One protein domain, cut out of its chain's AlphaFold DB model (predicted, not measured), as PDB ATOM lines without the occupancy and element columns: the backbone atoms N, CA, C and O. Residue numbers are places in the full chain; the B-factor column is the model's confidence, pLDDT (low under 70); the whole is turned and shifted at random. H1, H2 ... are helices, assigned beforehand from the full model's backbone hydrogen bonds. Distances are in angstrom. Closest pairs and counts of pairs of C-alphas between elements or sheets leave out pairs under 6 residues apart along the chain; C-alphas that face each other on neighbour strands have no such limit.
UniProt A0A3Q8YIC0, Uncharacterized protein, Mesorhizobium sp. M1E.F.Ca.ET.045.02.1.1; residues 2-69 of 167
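AT A GLANCE: This is residues 2 to 69 of the 167 residues of an uncharacterized protein of Mesorhizobium sp. M1E.F.Ca.ET.045.02.1.1 (UniProt A0A3Q8YIC0). The long helix H3 makes the longest axis; H2 runs beside it the opposite way as a helical hairpin, and H1 packs crosswise on residues 58 to 68 of H3. A wide loop, residues 28 to 45, joins H2 to H3. The printed part has 68 residues, with three named helices in the order H1, H2, H3 along the chain, which hold 48 of them, and no named strand; its class is all helix, and the whole is loose, with a radius of gyration of the C-alphas of 13.7 A and spans of 37 by 27 by 16 A.

HOW THE PARTS SIT: H1, residues 2 to 13, touches H3, residues 46 to 69, about perpendicular at 86 degrees; their closest C-alphas, Gly 11 and Ala 61, are 4.0 A apart. H2, residues 16 to 27, is apart from H1. H2 touches H3 at residues 50 to 58 of H3 alone, with a shallow tilt of 24 degrees, opposite ways; their closest C-alphas, Val 19 and Ala 54, are 6.7 A apart. In H1, H2 and H3 every O i to N i+4 pair is within hydrogen-bond range.

IN THESE COORDINATES: H1 begins at C-alpha 2 (41.715, -9.095, -17.546) and is 16.4 A long; H2 is 16.7 A. H3, 34.6 A, ends at C-alpha 69 (24.911, -10.801, -18.023).

THE WHOLE: The C-alphas farthest apart, Asp 41 and Arg 69, are 39.2 A apart. The printed part has no cut; the link from H2 to H3 is long. Residues 2 to 16 have pLDDT under 70.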
ATOM      1  N   ASP A   2      41.717  -7.629 -17.634       43.19
ATOM      2  CA  ASP A   2      41.715  -9.095 -17.546       43.19
ATOM      3  C   ASP A   2      41.185  -9.670 -16.221       43.19
ATOM      4  O   ASP A   2      40.493 -10.677 -16.253       43.19
ATOM      5  N   GLU A   3      41.392  -9.021 -15.071       39.72
ATOM      6  CA  GLU A   3      40.913  -9.539 -13.770       39.72
ATOM      7  C   GLU A   3      39.387  -9.470 -13.613       39.72
ATOM      8  O   GLU A   3      38.760 -10.402 -13.119       39.72
ATOM      9  N   ALA A   4      38.761  -8.388 -14.087       39.44
ATOM     10  CA  ALA A   4      37.304  -8.241 -14.050       39.44
ATOM     11  C   ALA A   4      36.605  -9.191 -15.035       39.44
ATOM     12  O   ALA A   4      35.499  -9.653 -14.767       39.44
ATOM     13  N   TYR A   5      37.252  -9.485 -16.168       38.56
ATOM     14  CA  TYR A   5      36.756 -10.441 -17.154       38.56
ATOM     15  C   TYR A   5      36.951 -11.886 -16.675       38.56
ATOM     16  O   TYR A   5      36.002 -12.660 -16.720       38.56
ATOM     17  N   ALA A   6      38.127 -12.227 -16.135       46.19
ATOM     18  CA  ALA A   6      38.408 -13.534 -15.543       46.19
ATOM     19  C   ALA A   6      37.499 -13.823 -14.341       46.19
ATOM     20  O   ALA A   6      36.854 -14.865 -14.320       46.19
ATOM     21  N   GLY A   7      37.349 -12.874 -13.410       48.28
ATOM     22  CA  GLY A   7      36.466 -13.017 -12.248       48.28
ATOM     23  C   GLY A   7      34.982 -13.107 -12.612       48.28
ATOM     24  O   GLY A   7      34.200 -13.744 -11.910       48.28
ATOM     25  N   ALA A   8      34.568 -12.517 -13.736       46.88
ATOM     26  CA  ALA A   8      33.195 -12.627 -14.205       46.88
ATOM     27  C   ALA A   8      32.934 -13.872 -15.075       46.88
ATOM     28  O   ALA A   8      31.810 -14.369 -15.074       46.88
ATOM     29  N   LEU A   9      33.951 -14.402 -15.766       49.25
ATOM     30  CA  LEU A   9      33.907 -15.716 -16.418       49.25
ATOM     31  C   LEU A   9      33.851 -16.832 -15.363       49.25
ATOM     32  O   LEU A   9      32.990 -17.704 -15.447       49.25
ATOM     33  N   GLN A  10      34.683 -16.723 -14.323       48.59
ATOM     34  CA  GLN A  10      34.610 -17.534 -13.110       48.59
ATOM     35  C   GLN A  10      33.230 -17.410 -12.459       48.59
ATOM     36  O   GLN A  10      32.565 -18.414 -12.278       48.59
ATOM     37  N   GLY A  11      32.703 -16.203 -12.228       50.38
ATOM     38  CA  GLY A  11      31.366 -16.026 -11.641       50.38
ATOM     39  C   GLY A  11      30.175 -16.465 -12.506       50.38
ATOM     40  O   GLY A  11      29.063 -16.584 -11.994       50.38
ATOM     41  N   LEU A  12      30.364 -16.695 -13.808       51.97
ATOM     42  CA  LEU A  12      29.361 -17.329 -14.673       51.97
ATOM     43  C   LEU A  12      29.409 -18.861 -14.616       51.97
ATOM     44  O   LEU A  12      28.396 -19.497 -14.905       51.97
ATOM     45  N   GLN A  13      30.573 -19.432 -14.298       53.00
ATOM     46  CA  GLN A  13      30.820 -20.875 -14.227       53.00
ATOM     47  C   GLN A  13      30.714 -21.424 -12.795       53.00
ATOM     48  O   GLN A  13      30.306 -22.570 -12.626       53.00
ATOM     49  N   HIS A  14      30.989 -20.596 -11.782       54.59
ATOM     50  CA  HIS A  14      30.960 -20.949 -10.368       54.59
ATOM     51  C   HIS A  14      29.538 -21.245  -9.910       54.59
ATOM     52  O   HIS A  14      28.715 -20.354  -9.681       54.59
ATOM     53  N   ARG A  15      29.267 -22.536  -9.763       63.31
ATOM     54  CA  ARG A  15      28.187 -23.037  -8.921       63.31
ATOM     55  C   ARG A  15      28.633 -22.907  -7.470       63.31
ATOM     56  O   ARG A  15      29.818 -23.064  -7.186       63.31
ATOM     57  N   GLU A  16      27.703 -22.630  -6.563       65.62
ATOM     58  CA  GLU A  16      27.957 -22.643  -5.112       65.62
ATOM     59  C   GLU A  16      28.691 -23.933  -4.688       65.62
ATOM     60  O   GLU A  16      29.606 -23.886  -3.870       65.62
ATOM     61  N   ASP A  17      28.407 -25.035  -5.389       70.44
ATOM     62  CA  ASP A  17      29.083 -26.332  -5.317       70.44
ATOM     63  C   ASP A  17      30.622 -26.270  -5.449       70.44
ATOM     64  O   ASP A  17      31.328 -27.052  -4.813       70.44
ATOM     65  N   GLU A  18      31.185 -25.373  -6.266       75.38
ATOM     66  CA  GLU A  18      32.641 -25.254  -6.454       75.38
ATOM     67  C   GLU A  18      33.309 -24.513  -5.292       75.38
ATOM     68  O   GLU A  18      34.403 -24.893  -4.873       75.38
ATOM     69  N   VAL A  19      32.633 -23.498  -4.739       76.94
ATOM     70  CA  VAL A  19      33.083 -22.803  -3.524       76.94
ATOM     71  C   VAL A  19      33.038 -23.775  -2.350       76.94
ATOM     72  O   VAL A  19      34.015 -23.888  -1.612       76.94
ATOM     73  N   GLU A  20      31.957 -24.547  -2.228       82.69
ATOM     74  CA  GLU A  20      31.851 -25.601  -1.222       82.69
ATOM     75  C   GLU A  20      32.962 -26.649  -1.392       82.69
ATOM     76  O   GLU A  20      33.663 -26.972  -0.433       82.69
ATOM     77  N   THR A  21      33.192 -27.132  -2.616       85.94
ATOM     78  CA  THR A  21      34.254 -28.106  -2.924       85.94
ATOM     79  C   THR A  21      35.640 -27.570  -2.562       85.94
ATOM     80  O   THR A  21      36.463 -28.297  -2.002       85.94
ATOM     81  N   MET A  22      35.911 -26.296  -2.851       85.00
ATOM     82  CA  MET A  22      37.164 -25.637  -2.493       85.00
ATOM     83  C   MET A  22      37.340 -25.564  -0.971       85.00
ATOM     84  O   MET A  22      38.398 -25.951  -0.472       85.00
ATOM     85  N   VAL A  23      36.322 -25.100  -0.237       86.81
ATOM     86  CA  VAL A  23      36.372 -24.987   1.230       86.81
ATOM     87  C   VAL A  23      36.557 -26.367   1.863       86.81
ATOM     88  O   VAL A  23      37.431 -26.533   2.713       86.81
ATOM     89  N   ARG A  24      35.822 -27.384   1.393       89.50
ATOM     90  CA  ARG A  24      35.994 -28.776   1.837       89.50
ATOM     91  C   ARG A  24      37.417 -29.272   1.609       89.50
ATOM     92  O   ARG A  24      38.031 -29.787   2.536       89.50
ATOM     93  N   SER A  25      37.969 -29.063   0.414       90.56
ATOM     94  CA  SER A  25      39.339 -29.467   0.075       90.56
ATOM     95  C   SER A  25      40.386 -28.817   0.990       90.56
ATOM     96  O   SER A  25      41.282 -29.501   1.483       90.56
ATOM     97  N   GLN A  26      40.249 -27.519   1.281       88.31
ATOM     98  CA  GLN A  26      41.179 -26.794   2.159       88.31
ATOM     99  C   GLN A  26      41.091 -27.234   3.624       88.31
ATOM    100  O   GLN A  26      42.102 -27.225   4.324       88.31
ATOM    101  N   LEU A  27      39.911 -27.666   4.072       90.19
ATOM    102  CA  LEU A  27      39.697 -28.235   5.404       90.19
ATOM    103  C   LEU A  27      39.989 -29.744   5.477       90.19
ATOM    104  O   LEU A  27      39.908 -30.330   6.554       90.19
ATOM    105  N   GLY A  28      40.325 -30.386   4.352       90.75
ATOM    106  CA  GLY A  28      40.525 -31.835   4.281       90.75
ATOM    107  C   GLY A  28      39.242 -32.647   4.491       90.75
ATOM    108  O   GLY A  28      39.317 -33.799   4.910       90.75
ATOM    109  N   LEU A  29      38.080 -32.051   4.216       91.00
ATOM    110  CA  LEU A  29      36.763 -32.659   4.379       91.00
ATOM    111  C   LEU A  29      36.367 -33.474   3.146       91.00
ATOM    112  O   LEU A  29      36.549 -33.060   1.998       91.00
ATOM    113  N   GLY A  30      35.743 -34.618   3.395       88.25
ATOM    114  CA  GLY A  30      35.001 -35.383   2.408       88.25
ATOM    115  C   GLY A  30      33.681 -34.709   1.998       88.25
ATOM    116  O   GLY A  30      33.266 -33.697   2.571       88.25
ATOM    117  N   PRO A  31      32.973 -35.277   1.006       86.56
ATOM    118  CA  PRO A  31      31.744 -34.697   0.451       86.56
ATOM    119  C   PRO A  31      30.555 -34.694   1.422       86.56
ATOM    120  O   PRO A  31      29.593 -33.968   1.196       86.56
ATOM    121  N   TYR A  32      30.608 -35.502   2.483       89.94
ATOM    122  CA  TYR A  32      29.531 -35.637   3.470       89.94
ATOM    123  C   TYR A  32      29.968 -35.283   4.891       89.94
ATOM    124  O   TYR A  32      29.167 -35.410   5.812       89.94
ATOM    125  N   ASP A  33      31.220 -34.859   5.075       91.00
ATOM    126  CA  ASP A  33      31.706 -34.464   6.393       91.00
ATOM    127  C   ASP A  33      31.037 -33.151   6.809       91.00
ATOM    128  O   ASP A  33      30.772 -32.277   5.974       91.00
ATOM    129  N   GLU A  34      30.743 -33.016   8.098       91.31
ATOM    130  CA  GLU A  34      30.187 -31.777   8.637       91.31
ATOM    131  C   GLU A  34      31.237 -30.663   8.608       91.31
ATOM    132  O   GLU A  34      32.429 -30.891   8.831       91.31
ATOM    133  N   PHE A  35      30.786 -29.443   8.321       90.56
ATOM    134  CA  PHE A  35      31.655 -28.278   8.375       90.56
ATOM    135  C   PHE A  35      31.992 -27.945   9.832       90.56
ATOM    136  O   PHE A  35      31.080 -27.888  10.660       90.56
ATOM    137  N   PRO A  36      33.269 -27.692  10.160       91.62
ATOM    138  CA  PRO A  36      33.641 -27.241  11.491       91.62
ATOM    139  C   PRO A  36      33.024 -25.869  11.783       91.62
ATOM    140  O   PRO A  36      32.932 -25.010  10.900       91.62
ATOM    141  N   GLU A  37      32.620 -25.656  13.033       90.94
ATOM    142  CA  GLU A  37      32.171 -24.346  13.500       90.94
ATOM    143  C   GLU A  37      33.373 -23.408  13.658       90.94
ATOM    144  O   GLU A  37      34.406 -23.794  14.208       90.94
ATOM    145  N   ALA A  38      33.239 -22.176  13.166       87.81
ATOM    146  CA  ALA A  38      34.239 -21.133  13.366       87.81
ATOM    147  C   ALA A  38      34.144 -20.567  14.787       87.81
ATOM    148  O   ALA A  38      33.045 -20.380  15.321       87.81
ATOM    149  N   ASN A  39      35.287 -20.233  15.385       89.25
ATOM    150  CA  ASN A  39      35.310 -19.541  16.667       89.25
ATOM    151  C   ASN A  39      35.134 -18.032  16.452       89.25
ATOM    152  O   ASN A  39      36.086 -17.319  16.159       89.25
ATOM    153  N   LEU A  40      33.908 -17.538  16.627       84.56
ATOM    154  CA  LEU A  40      33.568 -16.130  16.385       84.56
ATOM    155  C   LEU A  40      34.217 -15.148  17.377       84.56
ATOM    156  O   LEU A  40      34.259 -13.950  17.098       84.56
ATOM    157  N   ASP A  41      34.710 -15.642  18.514       89.12
ATOM    158  CA  ASP A  41      35.387 -14.832  19.529       89.12
ATOM    159  C   ASP A  41      36.905 -14.723  19.284       89.12
ATOM    160  O   ASP A  41      37.582 -13.952  19.971       89.12
ATOM    161  N   ASP A  42      37.446 -15.466  18.310       88.62
ATOM    162  CA  ASP A  42      38.855 -15.434  17.919       88.62
ATOM    163  C   ASP A  42      39.013 -14.913  16.475       88.62
ATOM    164  O   ASP A  42      38.754 -15.645  15.519       88.62
ATOM    165  N   PRO A  43      39.453 -13.654  16.277       82.94
ATOM    166  CA  PRO A  43      39.653 -13.094  14.938       82.94
ATOM    167  C   PRO A  43      40.781 -13.786  14.151       82.94
ATOM    168  O   PRO A  43      40.864 -13.632  12.930       82.94
ATOM    169  N   ASP A  44      41.644 -14.551  14.827       88.81
ATOM    170  CA  ASP A  44      42.725 -15.315  14.210       88.81
ATOM    171  C   ASP A  44      42.340 -16.786  13.944       88.81
ATOM    172  O   ASP A  44      43.187 -17.568  13.500       88.81
ATOM    173  N   ASP A  45      41.068 -17.165  14.150       90.56
ATOM    174  CA  ASP A  45      40.574 -18.513  13.861       90.56
ATOM    175  C   ASP A  45      40.751 -18.858  12.367       90.56
ATOM    176  O   ASP A  45      40.138 -18.227  11.496       90.56
ATOM    177  N   PRO A  46      41.559 -19.879  12.025       86.44
ATOM    178  CA  PRO A  46      41.830 -20.223  10.634       86.44
ATOM    179  C   PRO A  46      40.575 -20.680   9.876       86.44
ATOM    180  O   PRO A  46      40.499 -20.476   8.662       86.44
ATOM    181  N   VAL A  47      39.592 -21.277  10.565       89.25
ATOM    182  CA  VAL A  47      38.314 -21.685   9.955       89.25
ATOM    183  C   VAL A  47      37.466 -20.452   9.641       89.25
ATOM    184  O   VAL A  47      37.006 -20.302   8.507       89.25
ATOM    185  N   GLY A  48      37.329 -19.530  10.597       87.25
ATOM    186  CA  GLY A  48      36.670 -18.239  10.403       87.25
ATOM    187  C   GLY A  48      37.249 -17.441   9.233       87.25
ATOM    188  O   GLY A  48      36.501 -17.023   8.347       87.25
ATOM    189  N   GLN A  49      38.579 -17.310   9.157       89.44
ATOM    190  CA  GLN A  49      39.245 -16.603   8.053       89.44
ATOM    191  C   GLN A  49      39.013 -17.267   6.690       89.44
ATOM    192  O   GLN A  49      38.906 -16.582   5.670       89.44
ATOM    193  N   LEU A  50      38.947 -18.601   6.643       88.38
ATOM    194  CA  LEU A  50      38.648 -19.325   5.412       88.38
ATOM    195  C   LEU A  50      37.214 -19.059   4.940       88.38
ATOM    196  O   LEU A  50      37.002 -18.788   3.756       88.38
ATOM    197  N   TYR A  51      36.238 -19.115   5.847       89.62
ATOM    198  CA  TYR A  51      34.839 -18.839   5.519       89.62
ATOM    199  C   TYR A  51      34.624 -17.395   5.074       89.62
ATOM    200  O   TYR A  51      33.889 -17.162   4.114       89.62
ATOM    201  N   GLU A  52      35.298 -16.436   5.711       86.88
ATOM    202  CA  GLU A  52      35.249 -15.032   5.306       86.88
ATOM    203  C   GLU A  52      35.762 -14.851   3.872       86.88
ATOM    204  O   GLU A  52      35.032 -14.337   3.024       86.88
ATOM    205  N   ARG A  53      36.954 -15.377   3.556       85.94
ATOM    206  CA  ARG A  53      37.522 -15.317   2.196       85.94
ATOM    207  C   ARG A  53      36.621 -15.983   1.159       85.94
ATOM    208  O   ARG A  53      36.354 -15.399   0.113       85.94
ATOM    209  N   ALA A  54      36.101 -17.175   1.455       83.94
ATOM    210  CA  ALA A  54      35.181 -17.869   0.557       83.94
ATOM    211  C   ALA A  54      33.887 -17.062   0.318       83.94
ATOM    212  O   ALA A  54      33.367 -17.022  -0.801       83.94
ATOM    213  N   GLY A  55      33.385 -16.379   1.353       83.00
ATOM    214  CA  GLY A  55      32.251 -15.463   1.254       83.00
ATOM    215  C   GLY A  55      32.549 -14.233   0.393       83.00
ATOM    216  O   GLY A  55      31.728 -13.853  -0.447       83.00
ATOM    217  N   GLU A  56      33.725 -13.627   0.554       83.31
ATOM    218  CA  GLU A  56      34.180 -12.492  -0.256       83.31
ATOM    219  C   GLU A  56      34.331 -12.862  -1.735       83.31
ATOM    220  O   GLU A  56      33.810 -12.144  -2.600       83.31
ATOM    221  N   ASP A  57      34.968 -13.999  -2.020       76.44
ATOM    222  CA  ASP A  57      35.166 -14.526  -3.371       76.44
ATOM    223  C   ASP A  57      33.823 -14.809  -4.051       76.44
ATOM    224  O   ASP A  57      33.579 -14.368  -5.181       76.44
ATOM    225  N   SER A  58      32.898 -15.460  -3.337       77.81
ATOM    226  CA  SER A  58      31.535 -15.707  -3.822       77.81
ATOM    227  C   SER A  58      30.795 -14.395  -4.112       77.81
ATOM    228  O   SER A  58      30.214 -14.211  -5.188       77.81
ATOM    229  N   ALA A  59      30.884 -13.410  -3.212       75.00
ATOM    230  CA  ALA A  59      30.274 -12.100  -3.418       75.00
ATOM    231  C   ALA A  59      30.889 -11.351  -4.616       75.00
ATOM    232  O   ALA A  59      30.180 -10.665  -5.363       75.00
ATOM    233  N   GLN A  60      32.201 -11.467  -4.831       72.94
ATOM    234  CA  GLN A  60      32.887 -10.888  -5.983       72.94
ATOM    235  C   GLN A  60      32.462 -11.559  -7.292       72.94
ATOM    236  O   GLN A  60      32.121 -10.854  -8.249       72.94
ATOM    237  N   ALA A  61      32.400 -12.889  -7.316       71.12
ATOM    238  CA  ALA A  61      31.919 -13.678  -8.443       71.12
ATOM    239  C   ALA A  61      30.476 -13.298  -8.815       71.12
ATOM    240  O   ALA A  61      30.179 -13.016  -9.981       71.12
ATOM    241  N   GLN A  62      29.586 -13.168  -7.826       72.75
ATOM    242  CA  GLN A  62      28.208 -12.724  -8.044       72.75
ATOM    243  C   GLN A  62      28.146 -11.324  -8.669       72.75
ATOM    244  O   GLN A  62      27.436 -11.123  -9.662       72.75
ATOM    245  N   ARG A  63      28.925 -10.359  -8.155       73.12
ATOM    246  CA  ARG A  63      29.007  -9.003  -8.730       73.12
ATOM    247  C   ARG A  63      29.514  -9.022 -10.176       73.12
ATOM    248  O   ARG A  63      28.937  -8.337 -11.023       73.12
ATOM    249  N   GLY A  64      30.545  -9.816 -10.467       76.19
ATOM    250  CA  GLY A  64      31.102  -9.983 -11.813       76.19
ATOM    251  C   GLY A  64      30.097 -10.596 -12.787       76.19
ATOM    252  O   GLY A  64      29.862 -10.052 -13.869       76.19
ATOM    253  N   SER A  65      29.426 -11.673 -12.370       78.00
ATOM    254  CA  SER A  65      28.425 -12.378 -13.179       78.00
ATOM    255  C   SER A  65      27.298 -11.449 -13.641       78.00
ATOM    256  O   SER A  65      26.858 -11.506 -14.789       78.00
ATOM    257  N   HIS A  66      26.868 -10.528 -12.773       80.88
ATOM    258  CA  HIS A  66      25.839  -9.539 -13.085       80.88
ATOM    259  C   HIS A  66      26.267  -8.568 -14.194       80.88
ATOM    260  O   HIS A  66      25.498  -8.287 -15.117       80.88
ATOM    261  N   LEU A  67      27.509  -8.077 -14.140       84.75
ATOM    262  CA  LEU A  67      28.052  -7.198 -15.178       84.75
ATOM    263  C   LEU A  67      28.153  -7.915 -16.523       84.75
ATOM    264  O   LEU A  67      27.799  -7.341 -17.555       84.75
ATOM    265  N   VAL A  68      28.570  -9.180 -16.519       85.25
ATOM    266  CA  VAL A  68      28.666  -9.950 -17.757       85.25
ATOM    267  C   VAL A  68      27.291 -10.258 -18.339       85.25
ATOM    268  O   VAL A  68      27.103 -10.064 -19.536       85.25
ATOM    269  N   ARG A  69      26.290 -10.624 -17.528       89.31
ATOM    270  CA  ARG A  69      24.911 -10.801 -18.023       89.31
ATOM    271  C   ARG A  69      24.374  -9.530 -18.684       89.31
ATOM    272  O   ARG A  69      23.754  -9.612 -19.739       89.31
TER     273      ARG A  69